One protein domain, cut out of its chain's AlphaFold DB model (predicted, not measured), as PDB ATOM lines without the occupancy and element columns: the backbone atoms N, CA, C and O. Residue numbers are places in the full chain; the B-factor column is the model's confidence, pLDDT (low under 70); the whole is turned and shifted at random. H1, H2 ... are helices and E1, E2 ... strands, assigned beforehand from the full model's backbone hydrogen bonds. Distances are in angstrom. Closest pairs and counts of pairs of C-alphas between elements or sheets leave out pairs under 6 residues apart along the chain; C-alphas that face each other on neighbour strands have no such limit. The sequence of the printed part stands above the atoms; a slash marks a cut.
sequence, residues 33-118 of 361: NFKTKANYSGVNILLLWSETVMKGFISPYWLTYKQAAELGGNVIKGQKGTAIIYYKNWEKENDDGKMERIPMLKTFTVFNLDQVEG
ATOM      1  N   ASN A  33      48.090 123.416  33.940       92.62
ATOM      2  CA  ASN A  33      47.424 122.323  33.248       92.62
ATOM      3  C   ASN A  33      45.900 122.530  33.255       92.62
ATOM      4  O   ASN A  33      45.294 122.663  34.317       92.62
ATOM      5  N   PHE A  34      45.262 122.511  32.084       92.62
ATOM      6  CA  PHE A  34      43.832 122.805  31.968       92.62
ATOM      7  C   PHE A  34      42.940 121.795  32.699       92.62
ATOM      8  O   PHE A  34      41.931 122.186  33.288       92.62
ATOM      9  N   LYS A  35      43.309 120.508  32.673       90.88
ATOM     10  CA  LYS A  35      42.522 119.422  33.270       90.88
ATOM     11  C   LYS A  35      42.724 119.351  34.781       90.88
ATOM     12  O   LYS A  35      41.753 119.281  35.521       90.88
ATOM     13  N   THR A  36      43.975 119.346  35.243       89.19
ATOM     14  CA  THR A  36      44.285 119.160  36.674       89.19
ATOM     15  C   THR A  36      44.283 120.458  37.472       89.19
ATOM     16  O   THR A  36      44.339 120.404  38.695       89.19
ATOM     17  N   LYS A  37      44.261 121.613  36.797       87.31
ATOM     18  CA  LYS A  37      44.402 122.952  37.395       87.31
ATOM     19  C   LYS A  37      45.710 123.154  38.179       87.31
ATOM     20  O   LYS A  37      45.839 124.098  38.948       87.31
ATOM     21  N   ALA A  38      46.700 122.282  37.978       85.94
ATOM     22  CA  ALA A  38      48.008 122.396  38.613       85.94
ATOM     23  C   ALA A  38      48.919 123.341  37.820       85.94
ATOM     24  O   ALA A  38      49.017 123.221  36.597       85.94
ATOM     25  N   ASN A  39      49.617 124.241  38.513       87.19
ATOM     26  CA  ASN A  39      50.630 125.097  37.898       87.19
ATOM     27  C   ASN A  39      51.833 124.267  37.433       87.19
ATOM     28  O   ASN A  39      52.276 123.350  38.130       87.19
ATOM     29  N   TYR A  40      52.387 124.616  36.275       86.31
ATOM     30  CA  TYR A  40      53.709 124.135  35.883       86.31
ATOM     31  C   TYR A  40      54.783 124.811  36.742       86.31
ATOM     32  O   TYR A  40      54.591 125.906  37.268       86.31
ATOM     33  N   SER A  41      55.926 124.146  36.896       81.56
ATOM     34  CA  SER A  41      57.029 124.604  37.741       81.56
ATOM     35  C   SER A  41      58.382 124.498  37.034       81.56
ATOM     36  O   SER A  41      58.547 123.755  36.059       81.56
ATOM     37  N   GLY A  42      59.361 125.258  37.532       83.94
ATOM     38  CA  GLY A  42      60.742 125.231  37.054       83.94
ATOM     39  C   GLY A  42      60.883 125.645  35.587       83.94
ATOM     40  O   GLY A  42      60.225 126.575  35.124       83.94
ATOM     41  N   VAL A  43      61.733 124.929  34.843       80.50
ATOM     42  CA  VAL A  43      62.050 125.238  33.435       80.50
ATOM     43  C   VAL A  43      60.823 125.210  32.518       80.50
ATOM     44  O   VAL A  43      60.783 125.935  31.529       80.50
ATOM     45  N   ASN A  44      59.785 124.443  32.869       85.25
ATOM     46  CA  ASN A  44      58.554 124.396  32.081       85.25
ATOM     47  C   ASN A  44      57.833 125.742  32.048       85.25
ATOM     48  O   ASN A  44      57.195 126.039  31.049       85.25
ATOM     49  N   ILE A  45      57.951 126.568  33.094       81.31
ATOM     50  CA  ILE A  45      57.373 127.918  33.081       81.31
ATOM     51  C   ILE A  45      58.008 128.732  31.950       81.31
ATOM     52  O   ILE A  45      57.294 129.309  31.139       81.31
ATOM     53  N   LEU A  46      59.341 128.707  31.844       74.69
ATOM     54  CA  LEU A  46      60.080 129.450  30.820       74.69
ATOM     55  C   LEU A  46      59.794 128.928  29.409       74.69
ATOM     56  O   LEU A  46      59.598 129.725  28.497       74.69
ATOM     57  N   LEU A  47      59.735 127.604  29.230       77.75
ATOM     58  CA  LEU A  47      59.417 126.986  27.937       77.75
ATOM     59  C   LEU A  47      58.009 127.361  27.464       77.75
ATOM     60  O   LEU A  47      57.819 127.734  26.308       77.75
ATOM     61  N   LEU A  48      57.027 127.288  28.364       82.88
ATOM     62  CA  LEU A  48      55.638 127.583  28.039       82.88
ATOM     63  C   LEU A  48      55.408 129.081  27.840       82.88
ATOM     64  O   LEU A  48      54.734 129.443  26.886       82.88
ATOM     65  N   TRP A  49      56.002 129.955  28.657       75.56
ATOM     66  CA  TRP A  49      55.955 131.402  28.420       75.56
ATOM     67  C   TRP A  49      56.648 131.802  27.123       75.56
ATOM     68  O   TRP A  49      56.108 132.619  26.384       75.56
ATOM     69  N   SER A  50      57.806 131.214  26.815       69.31
ATOM     70  CA  SER A  50      58.490 131.462  25.548       69.31
ATOM     71  C   SER A  50      57.597 131.087  24.368       69.31
ATOM     72  O   SER A  50      57.419 131.905  23.469       69.31
ATOM     73  N   GLU A  51      56.964 129.911  24.395       78.56
ATOM     74  CA  GLU A  51      56.045 129.519  23.326       78.56
ATOM     75  C   GLU A  51      54.798 130.411  23.286       78.56
ATOM     76  O   GLU A  51      54.409 130.862  22.211       78.56
ATOM     77  N   THR A  52      54.206 130.711  24.446       71.81
ATOM     78  CA  THR A  52      53.102 131.663  24.596       71.81
ATOM     79  C   THR A  52      53.454 132.970  23.907       71.81
ATOM     80  O   THR A  52      52.713 133.386  23.032       71.81
ATOM     81  N   VAL A  53      54.598 133.591  24.190       62.31
ATOM     82  CA  VAL A  53      55.020 134.848  23.550       62.31
ATOM     83  C   VAL A  53      55.272 134.668  22.050       62.31
ATOM     84  O   VAL A  53      54.776 135.462  21.254       62.31
ATOM     85  N   MET A  54      55.998 133.625  21.639       61.06
ATOM     86  CA  MET A  54      56.346 133.411  20.228       61.06
ATOM     87  C   MET A  54      55.129 133.142  19.341       61.06
ATOM     88  O   MET A  54      55.099 133.599  18.204       61.06
ATOM     89  N   LYS A  55      54.154 132.377  19.836       68.12
ATOM     90  CA  LYS A  55      52.917 132.022  19.120       68.12
ATOM     91  C   LYS A  55      51.754 132.949  19.450       68.12
ATOM     92  O   LYS A  55      50.722 132.913  18.788       68.12
ATOM     93  N   GLY A  56      51.929 133.783  20.466       65.75
ATOM     94  CA  GLY A  56      50.954 134.734  20.968       65.75
ATOM     95  C   GLY A  56      49.748 134.141  21.684       65.75
ATOM     96  O   GLY A  56      48.678 134.737  21.654       65.75
ATOM     97  N   PHE A  57      49.865 132.955  22.274       77.12
ATOM     98  CA  PHE A  57      48.740 132.359  22.995       77.12
ATOM     99  C   PHE A  57      48.309 133.236  24.169       77.12
ATOM    100  O   PHE A  57      49.138 133.664  24.954       77.12
ATOM    101  N   ILE A  58      47.018 133.471  24.310       72.50
ATOM    102  CA  ILE A  58      46.406 134.273  25.364       72.50
ATOM    103  C   ILE A  58      46.155 133.404  26.600       72.50
ATOM    104  O   ILE A  58      46.271 133.862  27.738       72.50
ATOM    105  N   SER A  59      45.816 132.127  26.390       80.38
ATOM    106  CA  SER A  59      45.476 131.245  27.495       80.38
ATOM    107  C   SER A  59      46.709 130.851  28.326       80.38
ATOM    108  O   SER A  59      47.700 130.372  27.769       80.38
ATOM    109  N   PRO A  60      46.648 130.921  29.670       83.50
ATOM    110  CA  PRO A  60      47.647 130.316  30.548       83.50
ATOM    111  C   PRO A  60      47.514 128.789  30.591       83.50
ATOM    112  O   PRO A  60      48.332 128.113  31.218       83.50
ATOM    113  N   TYR A  61      46.461 128.226  29.992       90.38
ATOM    114  CA  TYR A  61      46.127 126.821  30.123       90.38
ATOM    115  C   TYR A  61      46.771 125.964  29.039       90.38
ATOM    116  O   TYR A  61      46.704 126.264  27.851       90.38
ATOM    117  N   TRP A  62      47.331 124.836  29.467       93.38
ATOM    118  CA  TRP A  62      47.979 123.854  28.606       93.38
ATOM    119  C   TRP A  62      47.479 122.449  28.903       93.38
ATOM    120  O   TRP A  62      47.197 122.102  30.050       93.38
ATOM    121  N   LEU A  63      47.415 121.598  27.892       95.62
ATOM    122  CA  LEU A  63      46.950 120.227  28.037       95.62
ATOM    123  C   LEU A  63      47.610 119.303  27.018       95.62
ATOM    124  O   LEU A  63      48.000 119.713  25.934       95.62
ATOM    125  N   THR A  64      47.756 118.029  27.362       95.81
ATOM    126  CA  THR A  64      48.208 117.022  26.389       95.81
ATOM    127  C   THR A  64      47.102 116.724  25.374       95.81
ATOM    128  O   THR A  64      45.921 116.902  25.670       95.81
ATOM    129  N   TYR A  65      47.465 116.175  24.210       94.62
ATOM    130  CA  TYR A  65      46.483 115.745  23.204       94.62
ATOM    131  C   TYR A  65      45.420 114.796  23.787       94.62
ATOM    132  O   TYR A  65      44.231 114.949  23.533       94.62
ATOM    133  N   LYS A  66      45.839 113.849  24.638       94.81
ATOM    134  CA  LYS A  66      44.922 112.916  25.310       94.81
ATOM    135  C   LYS A  66      43.940 113.636  26.230       94.81
ATOM    136  O   LYS A  66      42.756 113.338  26.202       94.81
ATOM    137  N   GLN A  67      44.424 114.608  27.005       95.38
ATOM    138  CA  GLN A  67      43.562 115.417  27.868       95.38
ATOM    139  C   GLN A  67      42.564 116.250  27.054       95.38
ATOM    140  O   GLN A  67      41.439 116.419  27.504       95.38
ATOM    141  N   ALA A  68      42.955 116.749  25.875       94.75
ATOM    142  CA  ALA A  68      42.045 117.480  24.993       94.75
ATOM    143  C   ALA A  68      40.914 116.571  24.502       94.75
ATOM    144  O   ALA A  68      39.747 116.905  24.686       94.75
ATOM    145  N   ALA A  69      41.267 115.385  23.994       94.06
ATOM    146  CA  ALA A  69      40.307 114.388  23.527       94.06
ATOM    147  C   ALA A  69      39.347 113.916  24.634       94.06
ATOM    148  O   ALA A  69      38.148 113.790  24.406       94.06
ATOM    149  N   GLU A  70      39.851 113.697  25.853       94.50
ATOM    150  CA  GLU A  70      39.028 113.323  27.014       94.50
ATOM    151  C   GLU A  70      38.011 114.404  27.408       94.50
ATOM    152  O   GLU A  70      36.965 114.084  27.965       94.50
ATOM    153  N   LEU A  71      38.311 115.674  27.128       92.19
ATOM    154  CA  LEU A  71      37.426 116.812  27.382       92.19
ATOM    155  C   LEU A  71      36.491 117.112  26.197       92.19
ATOM    156  O   LEU A  71      35.834 118.148  26.197       92.19
ATOM    157  N   GLY A  72      36.435 116.231  25.192       92.19
ATOM    158  CA  GLY A  72      35.624 116.414  23.984       92.19
ATOM    159  C   GLY A  72      36.232 117.368  22.953       92.19
ATOM    160  O   GLY A  72      35.602 117.653  21.939       92.19
ATOM    161  N   GLY A  73      37.457 117.840  23.188       93.31
ATOM    162  CA  GLY A  73      38.173 118.733  22.293       93.31
ATOM    163  C   GLY A  73      39.098 118.030  21.319       93.31
ATOM    164  O   GLY A  73      39.478 116.872  21.494       93.31
ATOM    165  N   ASN A  74      39.556 118.775  20.322       94.12
ATOM    166  CA  ASN A  74      40.594 118.323  19.411       94.12
ATOM    167  C   ASN A  74      41.614 119.434  19.163       94.12
ATOM    168  O   ASN A  74      41.280 120.616  19.155       94.12
ATOM    169  N   VAL A  75      42.877 119.063  18.973       92.88
ATOM    170  CA  VAL A  75      43.894 120.034  18.559       92.88
ATOM    171  C   VAL A  75      43.610 120.431  17.113       92.88
ATOM    172  O   VAL A  75      43.462 119.558  16.254       92.88
ATOM    173  N   ILE A  76      43.565 121.738  16.848       91.62
ATOM    174  CA  ILE A  76      43.338 122.283  15.508       91.62
ATOM    175  C   ILE A  76      44.403 121.711  14.568       91.62
ATOM    176  O   ILE A  76      45.605 121.735  14.855       91.62
ATOM    177  N   LYS A  77      43.957 121.155  13.440       88.62
ATOM    178  CA  LYS A  77      44.834 120.475  12.482       88.62
ATOM    179  C   LYS A  77      45.975 121.402  12.054       88.62
ATOM    180  O   LYS A  77      45.728 122.488  11.560       88.62
ATOM    181  N   GLY A  78      47.213 120.937  12.213       86.00
ATOM    182  CA  GLY A  78      48.417 121.681  11.829       86.00
ATOM    183  C   GLY A  78      49.113 122.433  12.963       86.00
ATOM    184  O   GLY A  78      50.275 122.827  12.820       86.00
ATOM    185  N   GLN A  79      48.461 122.553  14.121       87.62
ATOM    186  CA  GLN A  79      49.085 123.096  15.322       87.62
ATOM    187  C   GLN A  79      50.186 122.167  15.846       87.62
ATOM    188  O   GLN A  79      50.047 120.941  15.878       87.62
ATOM    189  N   LYS A  80      51.301 122.765  16.276       88.62
ATOM    190  CA  LYS A  80      52.430 122.051  16.882       88.62
ATOM    191  C   LYS A  80      52.381 122.206  18.394       88.62
ATOM    192  O   LYS A  80      52.143 123.302  18.890       88.62
ATOM    193  N   GLY A  81      52.609 121.107  19.104       90.69
ATOM    194  CA  GLY A  81      52.679 121.117  20.559       90.69
ATOM    195  C   GLY A  81      54.069 121.485  21.068       90.69
ATOM    196  O   GLY A  81      55.077 121.282  20.388       90.69
ATOM    197  N   THR A  82      54.111 121.969  22.299       90.88
ATOM    198  CA  THR A  82      55.311 122.380  23.025       90.88
ATOM    199  C   THR A  82      55.827 121.231  23.870       90.88
ATOM    200  O   THR A  82      55.067 120.579  24.592       90.88
ATOM    201  N   ALA A  83      57.129 120.969  23.794       91.94
ATOM    202  CA  ALA A  83      57.769 119.978  24.644       91.94
ATOM    203  C   ALA A  83      58.027 120.557  26.044       91.94
ATOM    204  O   ALA A  83      58.649 121.605  26.188       91.94
ATOM    205  N   ILE A  84      57.583 119.841  27.071       90.25
ATOM    206  CA  ILE A  84      57.863 120.116  28.481       90.25
ATOM    207  C   ILE A  84      58.594 118.935  29.111       90.25
ATOM    208  O   ILE A  84      58.511 117.799  28.637       90.25
ATOM    209  N   ILE A  85      59.290 119.198  30.207       86.75
ATOM    210  CA  ILE A  85      60.099 118.224  30.926       86.75
ATOM    211  C   ILE A  85      59.413 117.849  32.234       86.75
ATOM    212  O   ILE A  85      59.143 118.686  33.087       86.75
ATOM    213  N   TYR A  86      59.182 116.562  32.437       83.56
ATOM    214  CA  TYR A  86      58.716 116.009  33.695       83.56
ATOM    215  C   TYR A  86      59.839 115.214  34.350       83.56
ATOM    216  O   TYR A  86      60.365 114.264  33.770       83.56
ATOM    217  N   TYR A  87      60.190 115.606  35.568       77.50
ATOM    218  CA  TYR A  87      61.184 114.923  36.378       77.50
ATOM    219  C   TYR A  87      60.485 114.035  37.410       77.50
ATOM    220  O   TYR A  87      59.621 114.506  38.152       77.50
ATOM    221  N   LYS A  88      60.865 112.759  37.476       79.81
ATOM    222  CA  LYS A  88      60.398 111.829  38.507       79.81
ATOM    223  C   LYS A  88      61.537 110.912  38.932       79.81
ATOM    224  O   LYS A  88      62.228 110.356  38.089       79.81
ATOM    225  N   ASN A  89      61.691 110.709  40.235       78.44
ATOM    226  CA  ASN A  89      62.561 109.657  40.750       78.44
ATOM    227  C   ASN A  89      61.816 108.324  40.653       78.44
ATOM    228  O   ASN A  89      60.697 108.199  41.159       78.44
ATOM    229  N   TRP A  90      62.414 107.352  39.977       78.38
ATOM    230  CA  TRP A  90      61.939 105.977  39.990       78.38
ATOM    231  C   TRP A  90      62.708 105.204  41.054       78.38
ATOM    232  O   TRP A  90      63.926 105.333  41.149       78.38
ATOM    233  N   GLU A  91      61.994 104.447  41.878       83.50
ATOM    234  CA  GLU A  91      62.607 103.588  42.884       83.50
ATOM    235  C   GLU A  91      62.684 102.167  42.327       83.50
ATOM    236  O   GLU A  91      61.676 101.621  41.870       83.50
ATOM    237  N   LYS A  92      63.890 101.595  42.328       83.38
ATOM    238  CA  LYS A  92      64.146 100.212  41.932       83.38
ATOM    239  C   LYS A  92      64.944  99.532  43.037       83.38
ATOM    240  O   LYS A  92      65.922 100.089  43.524       83.38
ATOM    241  N   GLU A  93      64.521  98.336  43.413       82.19
ATOM    242  CA  GLU A  93      65.290  97.478  44.305       82.19
ATOM    243  C   GLU A  93      66.462  96.873  43.518       82.19
ATOM    244  O   GLU A  93      66.276  96.337  42.419       82.19
ATOM    245  N   ASN A  94      67.677  97.056  44.028       80.88
ATOM    246  CA  ASN A  94      68.886  96.456  43.471       80.88
ATOM    247  C   ASN A  94      69.098  95.038  44.040       80.88
ATOM    248  O   ASN A  94      68.386  94.609  44.946       80.88
ATOM    249  N   ASP A  95      70.073  94.303  43.501       80.81
ATOM    250  CA  ASP A  95      70.299  92.883  43.828       80.81
ATOM    251  C   ASP A  95      70.663  92.639  45.315       80.81
ATOM    252  O   ASP A  95      70.563  91.515  45.802       80.81
ATOM    253  N   ASP A  96      71.008  93.704  46.051       79.75
ATOM    254  CA  ASP A  96      71.301  93.712  47.491       79.75
ATOM    255  C   ASP A  96      70.079  94.060  48.378       79.75
ATOM    256  O   ASP A  96      70.225  94.257  49.588       79.75
ATOM    257  N   GLY A  97      68.879  94.197  47.801       76.50
ATOM    258  CA  GLY A  97      67.649  94.536  48.534       76.50
ATOM    259  C   GLY A  97      67.568  95.994  49.013       76.50
ATOM    260  O   GLY A  97      66.804  96.319  49.924       76.50
ATOM    261  N   LYS A  98      68.381  96.901  48.449       81.44
ATOM    262  CA  LYS A  98      68.338  98.341  48.748       81.44
ATOM    263  C   LYS A  98      67.526  99.088  47.688       81.44
ATOM    264  O   LYS A  98      67.624  98.857  46.488       81.44
ATOM    265  N   MET A  99      66.737 100.055  48.143       77.88
ATOM    266  CA  MET A  99      65.972 100.924  47.250       77.88
ATOM    267  C   MET A  99      66.882 102.000  46.650       77.88
ATOM    268  O   MET A  99      67.288 102.936  47.340       77.88
ATOM    269  N   GLU A 100      67.183 101.885  45.359       82.69
ATOM    270  CA  GLU A 100      67.894 102.908  44.595       82.69
ATOM    271  C   GLU A 100      66.921 103.877  43.925       82.69
ATOM    272  O   GLU A 100      65.933 103.485  43.301       82.69
ATOM    273  N   ARG A 101      67.224 105.176  44.036       80.81
ATOM    274  CA  ARG A 101      66.482 106.258  43.378       80.81
ATOM    275  C   ARG A 101      67.177 106.650  42.086       80.81
ATOM    276  O   ARG A 101      68.215 107.303  42.112       80.81
ATOM    277  N   ILE A 102      66.559 106.307  40.966       81.50
ATOM    278  CA  ILE A 102      67.049 106.639  39.633       81.50
ATOM    279  C   ILE A 102      66.298 107.886  39.138       81.50
ATOM    280  O   ILE A 102      65.071 107.840  38.981       81.50
ATOM    281  N   PRO A 103      66.989 109.015  38.896       77.44
ATOM    282  CA  PRO A 103      66.361 110.211  38.353       77.44
ATOM    283  C   PRO A 103      65.933 109.963  36.901       77.44
ATOM    284  O   PRO A 103      66.756 109.645  36.047       77.44
ATOM    285  N   MET A 104      64.642 110.118  36.609       77.88
ATOM    286  CA  MET A 104      64.096 109.971  35.263       77.88
ATOM    287  C   MET A 104      63.572 111.310  34.757       77.88
ATOM    288  O   MET A 104      62.728 111.959  35.380       77.88
ATOM    289  N   LEU A 105      64.048 111.690  33.576       82.50
ATOM    290  CA  LEU A 105      63.586 112.856  32.845       82.50
ATOM    291  C   LEU A 105      62.743 112.373  31.668       82.50
ATOM    292  O   LEU A 105      63.212 111.625  30.814       82.50
ATOM    293  N   LYS A 106      61.472 112.768  31.643       85.25
ATOM    294  CA  LYS A 106      60.527 112.401  30.591       85.25
ATOM    295  C   LYS A 106      60.002 113.650  29.912       85.25
ATOM    296  O   LYS A 106      59.516 114.560  30.573       85.25
ATOM    297  N   THR A 107      60.050 113.680  28.591       87.25
ATOM    298  CA  THR A 107      59.452 114.758  27.807       87.25
ATOM    299  C   THR A 107      57.981 114.465  27.536       87.25
ATOM    300  O   THR A 107      57.617 113.339  27.187       87.25
ATOM    301  N   PHE A 108      57.135 115.480  27.664       90.62
ATOM    302  CA  PHE A 108      55.731 115.437  27.265       90.62
ATOM    303  C   PHE A 108      55.448 116.550  26.265       90.62
ATOM    304  O   PHE A 108      56.046 117.615  26.343       90.62
ATOM    305  N   THR A 109      54.514 116.313  25.350       95.31
ATOM    306  CA  THR A 109      54.026 117.343  24.432       95.31
ATOM    307  C   THR A 109      52.683 117.858  24.928       95.31
ATOM    308  O   THR A 109      51.746 117.077  25.125       95.31
ATOM    309  N   VAL A 110      52.601 119.167  25.130       95.75
ATOM    310  CA  VAL A 110      51.385 119.876  25.527       95.75
ATOM    311  C   VAL A 110      51.002 120.897  24.466       95.75
ATOM    312  O   VAL A 110      51.840 121.362  23.706       95.75
ATOM    313  N   PHE A 111      49.726 121.226  24.409       95.81
ATOM    314  CA  PHE A 111      49.141 122.219  23.526       95.81
ATOM    315  C   PHE A 111      48.510 123.291  24.396       95.81
ATOM    316  O   PHE A 111      47.941 122.981  25.448       95.81
ATOM    317  N   ASN A 112      48.636 124.542  23.984       93.69
ATOM    318  CA  ASN A 112      47.920 125.627  24.623       93.69
ATOM    319  C   ASN A 112      46.417 125.465  24.350       93.69
ATOM    320  O   ASN A 112      46.029 124.954  23.297       93.69
ATOM    321  N   LEU A 113      45.561 125.896  25.272       91.31
ATOM    322  CA  LEU A 113      44.110 125.841  25.093       91.31
ATOM    323  C   LEU A 113      43.644 126.615  23.846       91.31
ATOM    324  O   LEU A 113      42.645 126.248  23.231       91.31
ATOM    325  N   ASP A 114      44.395 127.627  23.409       88.19
ATOM    326  CA  ASP A 114      44.123 128.362  22.170       88.19
ATOM    327  C   ASP A 114      44.290 127.510  20.908       88.19
ATOM    328  O   ASP A 114      43.655 127.788  19.895       88.19
ATOM    329  N   GLN A 115      45.071 126.433  20.988       91.69
ATOM    330  CA  GLN A 115      45.299 125.477  19.902       91.69
ATOM    331  C   GLN A 115      44.242 124.367  19.849       91.69
ATOM    332  O   GLN A 115      44.353 123.458  19.023       91.69
ATOM    333  N   VAL A 116      43.257 124.392  20.747       92.62
ATOM    334  CA  VAL A 116      42.246 123.345  20.897       92.62
ATOM    335  C   VAL A 116      40.862 123.908  20.575       92.62
ATOM    336  O   VAL A 116      40.477 124.978  21.051       92.62
ATOM    337  N   GLU A 117      40.116 123.171  19.757       91.44
ATOM    338  CA  GLU A 117      38.706 123.405  19.440       91.44
ATOM    339  C   GLU A 117      37.814 122.409  20.194       91.44
ATOM    340  O   GLU A 117      38.285 121.372  20.662       91.44
ATOM    341  N   GLY A 118      36.522 122.717  20.332       89.06
ATOM    342  CA  GLY A 118      35.551 121.812  20.963       89.06
ATOM    343  C   GLY A 118      35.609 121.745  22.496       89.06
ATOM    344  O   GLY A 118      34.944 120.899  23.083       89.06
TER     345      GLY A 118
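AT A GLANCE: This is residues 33 to 118 of the 361 residues of an uncharacterized protein of Aliivibrio fischeri (UniProt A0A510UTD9). A long, strongly twisted hairpin, E2 and E3, sticks out from a small head, where E1 pairs with the end of E3 and helices H1 and H2 lie on opposite faces. The printed part has 86 residues, with two named helices and three named strands in the order H1, E1, H2, E2, E3 along the chain; the antiparallel sheet has the order E1, E3, E2. The class is mixed, the whole loose: radius of gyration of the C-alphas 16.2 A, spans 52 by 27 by 23 A.

HOW THE PARTS SIT: Look along hairpin E2, residues 82 to 93, and E3, residues 99 to 112: N 90 and O 102 are 2.9 A apart. E1, residues 61 to 64, is antiparallel to E3; N 63 and O 111 are 2.9 A apart. H1, residues 43 to 55, is on the sheet; its closest C-alphas with E2 are Asn 44 and Ile 84, 5.6 A. H2, residues 65 to 70, is on the opposite face; its closest with E3 are Tyr 65 and Val 110, 6.8 A. Every O i to N i+4 pair in H1 and H2 is within hydrogen-bond range.

IN THESE COORDINATES: Find C-alpha 43 at (62.050, 125.238, 33.435); H1 runs 18.3 A from there. E2 runs 34.2 A; E3 runs 38.1 A to C-alpha 112 at (47.920, 125.627, 24.623).

THE WHOLE: The printed part has no cut; the link H2 to E2 is long. Confidence is low at residues 50 and 53 to 56.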